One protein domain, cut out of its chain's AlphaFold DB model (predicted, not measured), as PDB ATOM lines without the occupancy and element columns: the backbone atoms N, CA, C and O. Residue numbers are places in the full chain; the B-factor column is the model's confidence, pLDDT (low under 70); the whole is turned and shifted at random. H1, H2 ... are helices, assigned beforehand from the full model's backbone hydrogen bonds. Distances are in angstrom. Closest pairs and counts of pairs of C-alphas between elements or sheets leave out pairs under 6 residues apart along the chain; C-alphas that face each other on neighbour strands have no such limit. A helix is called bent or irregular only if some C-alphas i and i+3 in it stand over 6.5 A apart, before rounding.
ATOM      1  N   ASN A 606     -13.415   2.427   5.223       96.19
ATOM      2  CA  ASN A 606     -12.471   3.530   5.429       96.19
ATOM      3  C   ASN A 606     -12.850   4.336   6.685       96.19
ATOM      4  O   ASN A 606     -12.057   4.406   7.627       96.19
ATOM      5  N   LEU A 607     -14.116   4.764   6.768       96.56
ATOM      6  CA  LEU A 607     -14.702   5.445   7.928       96.56
ATOM      7  C   LEU A 607     -14.536   4.635   9.225       96.56
ATOM      8  O   LEU A 607     -14.246   5.190  10.281       96.56
ATOM      9  N   TYR A 608     -14.659   3.304   9.161       97.38
ATOM     10  CA  TYR A 608     -14.385   2.435  10.310       97.38
ATOM     11  C   TYR A 608     -12.906   2.459  10.736       97.38
ATOM     12  O   TYR A 608     -12.618   2.449  11.934       97.38
ATOM     13  N   SER A 609     -11.951   2.486   9.797       97.06
ATOM     14  CA  SER A 609     -10.532   2.661  10.146       97.06
ATOM     15  C   SER A 609     -10.224   4.053  10.697       97.06
ATOM     16  O   SER A 609      -9.484   4.141  11.674       97.06
ATOM     17  N   GLU A 610     -10.815   5.106  10.134       97.69
ATOM     18  CA  GLU A 610     -10.654   6.498  10.576       97.69
ATOM     19  C   GLU A 610     -11.199   6.692  11.995       97.69
ATOM     20  O   GLU A 610     -10.441   7.048  12.896       97.69
ATOM     21  N   LYS A 611     -12.470   6.340  12.247       97.88
ATOM     22  CA  LYS A 611     -13.076   6.441  13.586       97.88
ATOM     23  C   LYS A 611     -12.359   5.569  14.619       97.88
ATOM     24  O   LYS A 611     -12.175   6.004  15.754       97.88
ATOM     25  N   ARG A 612     -11.864   4.383  14.230       98.12
ATOM     26  CA  ARG A 612     -11.012   3.562  15.106       98.12
ATOM     27  C   ARG A 612      -9.692   4.257  15.450       98.12
ATOM     28  O   ARG A 612      -9.238   4.129  16.585       98.12
ATOM     29  N   LEU A 613      -9.035   4.905  14.487       97.94
ATOM     30  CA  LEU A 613      -7.769   5.603  14.728       97.94
ATOM     31  C   LEU A 613      -7.991   6.820  15.628       97.94
ATOM     32  O   LEU A 613      -7.355   6.884  16.673       97.94
ATOM     33  N   ALA A 614      -8.959   7.681  15.305       98.25
ATOM     34  CA  ALA A 614      -9.313   8.852  16.107       98.25
ATOM     35  C   ALA A 614      -9.690   8.484  17.555       98.25
ATOM     36  O   ALA A 614      -9.183   9.085  18.500       98.25
ATOM     37  N   TYR A 615     -10.509   7.442  17.755       98.25
ATOM     38  CA  TYR A 615     -10.842   6.957  19.098       98.25
ATOM     39  C   TYR A 615      -9.598   6.476  19.859       98.25
ATOM     40  O   TYR A 615      -9.429   6.801  21.034       98.25
ATOM     41  N   ILE A 616      -8.724   5.701  19.205       98.25
ATOM     42  CA  ILE A 616      -7.497   5.196  19.836       98.25
ATOM     43  C   ILE A 616      -6.532   6.335  20.152       98.25
ATOM     44  O   ILE A 616      -5.869   6.263  21.177       98.25
ATOM     45  N   GLU A 617      -6.447   7.360  19.310       98.25
ATOM     46  CA  GLU A 617      -5.594   8.531  19.507       98.25
ATOM     47  C   GLU A 617      -6.056   9.368  20.703       98.25
ATOM     48  O   GLU A 617      -5.276   9.565  21.635       98.25
ATOM     49  N   ALA A 618      -7.343   9.732  20.752       98.25
ATOM     50  CA  ALA A 618      -7.932  10.477  21.864       98.25
ATOM     51  C   ALA A 618      -7.746   9.763  23.219       98.25
ATOM     52  O   ALA A 618      -7.306  10.368  24.194       98.25
ATOM     53  N   HIS A 619      -7.999   8.451  23.278       98.25
ATOM     54  CA  HIS A 619      -7.854   7.676  24.518       98.25
ATOM     55  C   HIS A 619      -6.399   7.251  24.806       98.25
ATOM     56  O   HIS A 619      -6.096   6.799  25.911       98.25
ATOM     57  N   ALA A 620      -5.470   7.379  23.850       98.12
ATOM     58  CA  ALA A 620      -4.074   6.989  24.053       98.12
ATOM     59  C   ALA A 620      -3.294   7.943  24.960       98.12
ATOM     60  O   ALA A 620      -2.293   7.507  25.524       98.12
ATOM     61  N   VAL A 621      -3.735   9.194  25.106       97.31
ATOM     62  CA  VAL A 621      -3.128  10.154  26.041       97.31
ATOM     63  C   VAL A 621      -3.345   9.700  27.490       97.31
ATOM     64  O   VAL A 621      -2.415   9.729  28.287       97.31
ATOM     65  N   GLN A 622      -4.547   9.206  27.807       98.12
ATOM     66  CA  GLN A 622      -4.943   8.817  29.165       98.12
ATOM     67  C   GLN A 622      -4.631   7.346  29.500       98.12
ATOM     68  O   GLN A 622      -4.132   7.058  30.583       98.12
ATOM     69  N   TYR A 623      -4.899   6.414  28.577       97.56
ATOM     70  CA  TYR A 623      -4.795   4.961  28.818       97.56
ATOM     71  C   TYR A 623      -3.653   4.287  28.029       97.56
ATOM     72  O   TYR A 623      -3.373   3.098  28.184       97.56
ATOM     73  N   GLY A 624      -2.979   5.016  27.137       97.81
ATOM     74  CA  GLY A 624      -1.975   4.452  26.235       97.81
ATOM     75  C   GLY A 624      -2.569   3.656  25.060       97.81
ATOM     76  O   GLY A 624      -3.623   3.021  25.136       97.81
ATOM     77  N   LYS A 625      -1.842   3.632  23.931       97.44
ATOM     78  CA  LYS A 625      -2.311   3.083  22.634       97.44
ATOM     79  C   LYS A 625      -2.787   1.618  22.674       97.44
ATOM     80  O   LYS A 625      -3.553   1.198  21.807       97.44
ATOM     81  N   LYS A 626      -2.342   0.823  23.656       97.44
ATOM     82  CA  LYS A 626      -2.760  -0.580  23.824       97.44
ATOM     83  C   LYS A 626      -4.153  -0.687  24.448       97.44
ATOM     84  O   LYS A 626      -4.995  -1.396  23.902       97.44
ATOM     85  N   GLU A 627      -4.381   0.005  25.560       98.00
ATOM     86  CA  GLU A 627      -5.631  -0.061  26.323       98.00
ATOM     87  C   GLU A 627      -6.748   0.700  25.609       98.00
ATOM     88  O   GLU A 627      -7.828   0.149  25.427       98.00
ATOM     89  N   ALA A 628      -6.439   1.853  25.007       98.12
ATOM     90  CA  ALA A 628      -7.326   2.544  24.068       98.12
ATOM     91  C   ALA A 628      -7.819   1.624  22.922       98.12
ATOM     92  O   ALA A 628      -8.989   1.651  22.536       98.12
ATOM     93  N   SER A 629      -6.963   0.725  22.409       97.69
ATOM     94  CA  SER A 629      -7.368  -0.285  21.415       97.69
ATOM     95  C   SER A 629      -8.096  -1.504  22.009       97.69
ATOM     96  O   SER A 629      -8.615  -2.319  21.236       97.69
ATOM     97  N   GLN A 630      -8.143  -1.670  23.330       97.31
ATOM     98  CA  GLN A 630      -9.034  -2.617  24.010       97.31
ATOM     99  C   GLN A 630     -10.398  -1.961  24.272       97.31
ATOM    100  O   GLN A 630     -11.407  -2.566  23.924       97.31
ATOM    101  N   MET A 631     -10.429  -0.700  24.718       97.50
ATOM    102  CA  MET A 631     -11.645   0.117  24.861       97.50
ATOM    103  C   MET A 631     -12.406   0.251  23.534       97.50
ATOM    104  O   MET A 631     -13.603  -0.018  23.490       97.50
ATOM    105  N   TRP A 632     -11.721   0.517  22.408       98.06
ATOM    106  CA  TRP A 632     -12.368   0.488  21.082       98.06
ATOM    107  C   TRP A 632     -13.062  -0.849  20.793       98.06
ATOM    108  O   TRP A 632     -14.049  -0.904  20.067       98.06
ATOM    109  N   ASN A 633     -12.547  -1.964  21.320       96.75
ATOM    110  CA  ASN A 633     -13.132  -3.267  21.036       96.75
ATOM    111  C   ASN A 633     -14.436  -3.543  21.792       96.75
ATOM    112  O   ASN A 633     -15.196  -4.382  21.299       96.75
ATOM    113  N   THR A 634     -14.691  -2.838  22.897       96.81
ATOM    114  CA  THR A 634     -15.902  -2.928  23.728       96.81
ATOM    115  C   THR A 634     -16.825  -1.708  23.615       96.81
ATOM    116  O   THR A 634     -17.953  -1.777  24.092       96.81
ATOM    117  N   CYS A 635     -16.398  -0.603  22.990       97.44
ATOM    118  CA  CYS A 635     -17.184   0.631  22.955       97.44
ATOM    119  C   CYS A 635     -18.481   0.522  22.126       97.44
ATOM    120  O   CYS A 635     -18.546  -0.131  21.078       97.44
ATOM    121  N   LEU A 636     -19.518   1.244  22.569       97.06
ATOM    122  CA  LEU A 636     -20.827   1.278  21.909       97.06
ATOM    123  C   LEU A 636     -20.758   1.848  20.481       97.06
ATOM    124  O   LEU A 636     -21.520   1.417  19.620       97.06
ATOM    125  N   GLN A 637     -19.819   2.756  20.195       96.56
ATOM    126  CA  GLN A 637     -19.623   3.325  18.856       96.56
ATOM    127  C   GLN A 637     -19.262   2.240  17.826       96.56
ATOM    128  O   GLN A 637     -19.903   2.139  16.779       96.56
ATOM    129  N   LYS A 638     -18.309   1.355  18.157       97.56
ATOM    130  CA  LYS A 638     -17.981   0.178  17.338       97.56
ATOM    131  C   LYS A 638     -19.194  -0.746  17.183       97.56
ATOM    132  O   LYS A 638     -19.403  -1.282  16.097       97.56
ATOM    133  N   ALA A 639     -19.983  -0.947  18.242       97.62
ATOM    134  CA  ALA A 639     -21.177  -1.790  18.175       97.62
ATOM    135  C   ALA A 639     -22.256  -1.198  17.247       97.62
ATOM    136  O   ALA A 639     -22.747  -1.929  16.390       97.62
ATOM    137  N   LYS A 640     -22.551   0.112  17.326       96.62
ATOM    138  CA  LYS A 640     -23.457   0.808  16.388       96.62
ATOM    139  C   LYS A 640     -23.005   0.611  14.932       96.62
ATOM    140  O   LYS A 640     -23.777   0.087  14.134       96.62
ATOM    141  N   MET A 641     -21.736   0.899  14.611       97.06
ATOM    142  CA  MET A 641     -21.185   0.741  13.249       97.06
ATOM    143  C   MET A 641     -21.187  -0.705  12.714       97.06
ATOM    144  O   MET A 641     -21.074  -0.906  11.507       97.06
ATOM    145  N   LEU A 642     -21.245  -1.723  13.582       97.88
ATOM    146  CA  LEU A 642     -21.194  -3.138  13.186       97.88
ATOM    147  C   LEU A 642     -22.541  -3.872  13.321       97.88
ATOM    148  O   LEU A 642     -22.659  -5.001  12.840       97.88
ATOM    149  N   ALA A 643     -23.566  -3.259  13.919       97.38
ATOM    150  CA  ALA A 643     -24.901  -3.844  14.059       97.38
ATOM    151  C   ALA A 643     -25.630  -3.973  12.706       97.38
ATOM    152  O   ALA A 643     -26.154  -5.041  12.399       97.38
ATOM    153  N   GLY A 644     -25.568  -2.943  11.853       95.44
ATOM    154  CA  GLY A 644     -26.131  -2.978  10.493       95.44
ATOM    155  C   GLY A 644     -25.353  -3.842   9.484       95.44
ATOM    156  O   GLY A 644     -25.761  -3.971   8.332       95.44
ATOM    157  N   VAL A 645     -24.217  -4.440   9.871       97.19
ATOM    158  CA  VAL A 645     -23.369  -5.209   8.945       97.19
ATOM    159  C   VAL A 645     -23.818  -6.663   8.870       97.19
ATOM    160  O   VAL A 645     -23.751  -7.409   9.846       97.19
ATOM    161  N   GLY A 646     -24.185  -7.106   7.666       97.19
ATOM    162  CA  GLY A 646     -24.541  -8.498   7.405       97.19
ATOM    163  C   GLY A 646     -23.444  -9.485   7.832       97.19
ATOM    164  O   GLY A 646     -22.268  -9.338   7.481       97.19
ATOM    165  N   LEU A 647     -23.844 -10.544   8.544       97.56
ATOM    166  CA  LEU A 647     -22.959 -11.525   9.190       97.56
ATOM    167  C   LEU A 647     -21.877 -12.118   8.264       97.56
ATOM    168  O   LEU A 647     -20.768 -12.425   8.707       97.56
ATOM    169  N   ARG A 648     -22.158 -12.245   6.960       96.81
ATOM    170  CA  ARG A 648     -21.197 -12.724   5.952       96.81
ATOM    171  C   ARG A 648     -19.983 -11.794   5.806       96.81
ATOM    172  O   ARG A 648     -18.857 -12.289   5.724       96.81
ATOM    173  N   GLU A 649     -20.182 -10.474   5.824       96.69
ATOM    174  CA  GLU A 649     -19.087  -9.494   5.773       96.69
ATOM    175  C   GLU A 649     -18.372  -9.413   7.132       96.69
ATOM    176  O   GLU A 649     -17.142  -9.406   7.158       96.69
ATOM    177  N   LEU A 650     -19.094  -9.488   8.261       97.75
ATOM    178  CA  LEU A 650     -18.484  -9.566   9.601       97.75
ATOM    179  C   LEU A 650     -17.513 -10.752   9.736       97.75
ATOM    180  O   LEU A 650     -16.386 -10.578  10.211       97.75
ATOM    181  N   LYS A 651     -17.905 -11.942   9.258       97.62
ATOM    182  CA  LYS A 651     -17.051 -13.146   9.221       97.62
ATOM    183  C   LYS A 651     -15.857 -12.991   8.274       97.62
ATOM    184  O   LYS A 651     -14.736 -13.347   8.633       97.62
ATOM    185  N   LYS A 652     -16.063 -12.419   7.083       97.06
ATOM    186  CA  LYS A 652     -15.005 -12.135   6.088       97.06
ATOM    187  C   LYS A 652     -13.962 -11.142   6.623       97.06
ATOM    188  O   LYS A 652     -12.764 -11.354   6.430       97.06
ATOM    189  N   ARG A 653     -14.401 -10.098   7.340       96.19
ATOM    190  CA  ARG A 653     -13.552  -9.099   8.024       96.19
ATOM    191  C   ARG A 653     -12.961  -9.601   9.349       96.19
ATOM    192  O   ARG A 653     -12.017  -8.993   9.842       96.19
ATOM    193  N   LYS A 654     -13.455 -10.729   9.880       97.19
ATOM    194  CA  LYS A 654     -13.077 -11.340  11.172       97.19
ATOM    195  C   LYS A 654     -13.429 -10.488  12.400       97.19
ATOM    196  O   LYS A 654     -12.744 -10.566  13.416       97.19
ATOM    197  N   PHE A 655     -14.504  -9.703  12.327       97.38
ATOM    198  CA  PHE A 655     -15.078  -9.049  13.511       97.38
ATOM    199  C   PHE A 655     -15.798 -10.042  14.435       97.38
ATOM    200  O   PHE A 655     -15.967  -9.766  15.619       97.38
ATOM    201  N   VAL A 656     -16.210 -11.187  13.885       97.62
ATOM    202  CA  VAL A 656     -16.972 -12.252  14.547       97.62
ATOM    203  C   VAL A 656     -16.366 -13.612  14.132       97.62
ATOM    204  O   VAL A 656     -15.887 -13.719  12.995       97.62
ATOM    205  N   PRO A 657     -16.354 -14.646  15.003       97.12
ATOM    206  CA  PRO A 657     -15.954 -16.009  14.635       97.12
ATOM    207  C   PRO A 657     -16.735 -16.566  13.432       97.12
ATOM    208  O   PRO A 657     -17.862 -16.151  13.154       97.12
ATOM    209  N   LYS A 658     -16.161 -17.537  12.710       97.06
ATOM    210  CA  LYS A 658     -16.824 -18.145  11.536       97.06
ATOM    211  C   LYS A 658     -18.063 -18.949  11.926       97.06
ATOM    212  O   LYS A 658     -18.960 -19.131  11.107       97.06
ATOM    213  N   GLU A 659     -18.069 -19.422  13.161       96.31
ATOM    214  CA  GLU A 659     -19.000 -20.359  13.770       96.31
ATOM    215  C   GLU A 659     -20.282 -19.659  14.256       96.31
ATOM    216  O   GLU A 659     -21.318 -20.300  14.369       96.31
ATOM    217  N   ALA A 660     -20.244 -18.340  14.493       97.25
ATOM    218  CA  ALA A 660     -21.383 -17.581  15.015       97.25
ATOM    219  C   ALA A 660     -22.595 -17.613  14.069       97.25
ATOM    220  O   ALA A 660     -22.454 -17.364  12.871       97.25
ATOM    221  N   THR A 661     -23.787 -17.874  14.594       97.06
ATOM    222  CA  THR A 661     -25.053 -17.914  13.838       97.06
ATOM    223  C   THR A 661     -25.666 -16.532  13.608       97.06
ATOM    224  O   THR A 661     -26.355 -16.329  12.615       97.06
ATOM    225  N   GLU A 662     -25.371 -15.572  14.484       97.25
ATOM    226  CA  GLU A 662     -26.015 -14.255  14.562       97.25
ATOM    227  C   GLU A 662     -24.985 -13.111  14.597       97.25
ATOM    228  O   GLU A 662     -23.791 -13.335  14.818       97.25
ATOM    229  N   ASN A 663     -25.442 -11.866  14.417       97.31
ATOM    230  CA  ASN A 663     -24.621 -10.679  14.660       97.31
ATOM    231  C   ASN A 663     -24.656 -10.290  16.159       97.31
ATOM    232  O   ASN A 663     -25.681  -9.784  16.621       97.31
ATOM    233  N   PRO A 664     -23.557 -10.443  16.927       97.12
ATOM    234  CA  PRO A 664     -23.547 -10.104  18.351       97.12
ATOM    235  C   PRO A 664     -23.697  -8.598  18.616       97.12
ATOM    236  O   PRO A 664     -24.190  -8.214  19.675       97.12
ATOM    237  N   PHE A 665     -23.318  -7.732  17.669       97.50
ATOM    238  CA  PHE A 665     -23.380  -6.279  17.859       97.50
ATOM    239  C   PHE A 665     -24.822  -5.753  17.922       97.50
ATOM    240  O   PHE A 665     -25.072  -4.765  18.608       97.50
ATOM    241  N   VAL A 666     -25.787  -6.452  17.308       96.19
ATOM    242  CA  VAL A 666     -27.220  -6.123  17.423       96.19
ATOM    243  C   VAL A 666     -27.700  -6.268  18.869       96.19
ATOM    244  O   VAL A 666     -28.421  -5.400  19.354       96.19
ATOM    245  N   LYS A 667     -27.258  -7.309  19.592       95.44
ATOM    246  CA  LYS A 667     -27.638  -7.525  21.000       95.44
ATOM    247  C   LYS A 667     -27.083  -6.420  21.899       95.44
ATOM    248  O   LYS A 667     -27.842  -5.843  22.667       95.44
ATOM    249  N   VAL A 668     -25.817  -6.040  21.705       96.06
ATOM    250  CA  VAL A 668     -25.181  -4.918  22.424       96.06
ATOM    251  C   VAL A 668     -25.921  -3.594  22.182       96.06
ATOM    252  O   VAL A 668     -26.131  -2.833  23.121       96.06
ATOM    253  N   VAL A 669     -26.360  -3.314  20.947       96.25
ATOM    254  CA  VAL A 669     -27.114  -2.081  20.650       96.25
ATOM    255  C   VAL A 669     -28.548  -2.131  21.191       96.25
ATOM    256  O   VAL A 669     -28.984  -1.135  21.767       96.25
ATOM    257  N   LYS A 670     -29.271  -3.259  21.082       94.81
ATOM    258  CA  LYS A 670     -30.614  -3.397  21.685       94.81
ATOM    259  C   LYS A 670     -30.538  -3.262  23.224       94.81
ATOM    260  O   LYS A 670     -31.315  -2.499  23.789       94.81
ATOM    261  N   GLN A 671     -29.541  -3.862  23.886       93.81
ATOM    262  CA  GLN A 671     -29.277  -3.670  25.327       93.81
ATOM    263  C   GLN A 671     -28.954  -2.210  25.684       93.81
ATOM    264  O   GLN A 671     -29.523  -1.672  26.630       93.81
ATOM    265  N   ALA A 672     -28.087  -1.540  24.919       94.75
ATOM    266  CA  ALA A 672     -27.744  -0.139  25.168       94.75
ATOM    267  C   ALA A 672     -28.942   0.813  24.992       94.75
ATOM    268  O   ALA A 672     -29.040   1.797  25.720       94.75
ATOM    269  N   LYS A 673     -29.868   0.515  24.068       93.62
ATOM    270  CA  LYS A 673     -31.113   1.281  23.899       93.62
ATOM    271  C   LYS A 673     -32.086   1.074  25.063       93.62
ATOM    272  O   LYS A 673     -32.584   2.063  25.587       93.62
ATOM    273  N   LEU A 674     -32.275  -0.161  25.538       92.06
ATOM    274  CA  LEU A 674     -33.068  -0.433  26.749       92.06
ATOM    275  C   LEU A 674     -32.487   0.285  27.980       92.06
ATOM    276  O   LEU A 674     -33.213   0.957  28.707       92.06
ATOM    277  N   ALA A 675     -31.163   0.233  28.160       90.75
ATOM    278  CA  ALA A 675     -30.475   0.912  29.257       90.75
ATOM    279  C   ALA A 675     -30.517   2.452  29.174       90.75
ATOM    280  O   ALA A 675     -30.380   3.102  30.210       90.75
ATOM    281  N   ALA A 676     -30.690   3.026  27.977       90.12
ATOM    282  CA  ALA A 676     -30.888   4.463  27.763       90.12
ATOM    283  C   ALA A 676     -32.355   4.894  27.955       90.12
ATOM    284  O   ALA A 676     -32.606   5.999  28.420       90.12
ATOM    285  N   ALA A 677     -33.317   4.011  27.670       89.81
ATOM    286  CA  ALA A 677     -34.749   4.228  27.893       89.81
ATOM    287  C   ALA A 677     -35.185   4.060  29.369       89.81
ATOM    288  O   ALA A 677     -36.373   3.949  29.650       89.81
ATOM    289  N   GLY A 678     -34.240   3.961  30.312       88.81
ATOM    290  CA  GLY A 678     -34.513   3.684  31.729       88.81
ATOM    291  C   GLY A 678     -34.911   2.234  32.043       88.81
ATOM    292  O   GLY A 678     -34.951   1.859  33.210       88.81
TER     293      GLY A 678
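What this domain is: This is residues 606 to 678 of the 790 residues of the protein "Hypothetical protein" of Symbiodinium sp. CCMP2592 (UniProt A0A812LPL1). A long first helix folds back on itself as a V of two arms, H1a and H1b, and short H2 follows in the middle of the domain. H4 packs on H2 at a steep angle and its last residues, 673 to 676, stick out with 677 and 678, while short H3 lies off to another side of H2. The printed part has 73 residues with four named helices, H1 to H4 in chain order, and no named strand: all helix. It is only just compact, close to loose, with a radius of gyration of the C-alphas of 13.4 A and spans of 37 by 36 by 20 A.

How they stand to each other: H1, residues 606 to 634, was assigned as one helix by its hydrogen bonds but is bent: C-alphas 622 and 625 are 9.1 A apart. Its arms H1a, 606 to 622, and H1b, 625 to 634, touch, closest at the C-alphas of Ile 616 and Ala 628, 5.0 A, at a steep tilt of 57 degrees, opposite ways. H2, residues 636 to 643, is close to but not clearly touching H1b; the closest C-alphas, of Trp 632 and Lys 638, are 6.8 A apart. H3, residues 647 to 653, touches no helix. H4, residues 664 to 676, touches H2, closest at the C-alphas of Ala 643 and Val 666, 4.7 A, at a steep tilt of 49 degrees, opposite ways. Every O i to N i+4 pair is within hydrogen-bond range in H2, H3 and H4; in H1a 11 of 13 are, in H1b 5 of 6.

Where its parts are: H1a begins at C-alpha 606 (-12.471, 3.530, 5.429) and is 25.5 A long; H1b is 14.9 A. H4, 18.8 A long, ends at C-alpha 676 (-30.888, 4.463, 27.763).

The domain as a whole: The C-alphas farthest apart, of Val 621 and Thr 661, are 37.6 A apart. The printed part has no cut and no long link. No printed residue is under 70 in pLDDT.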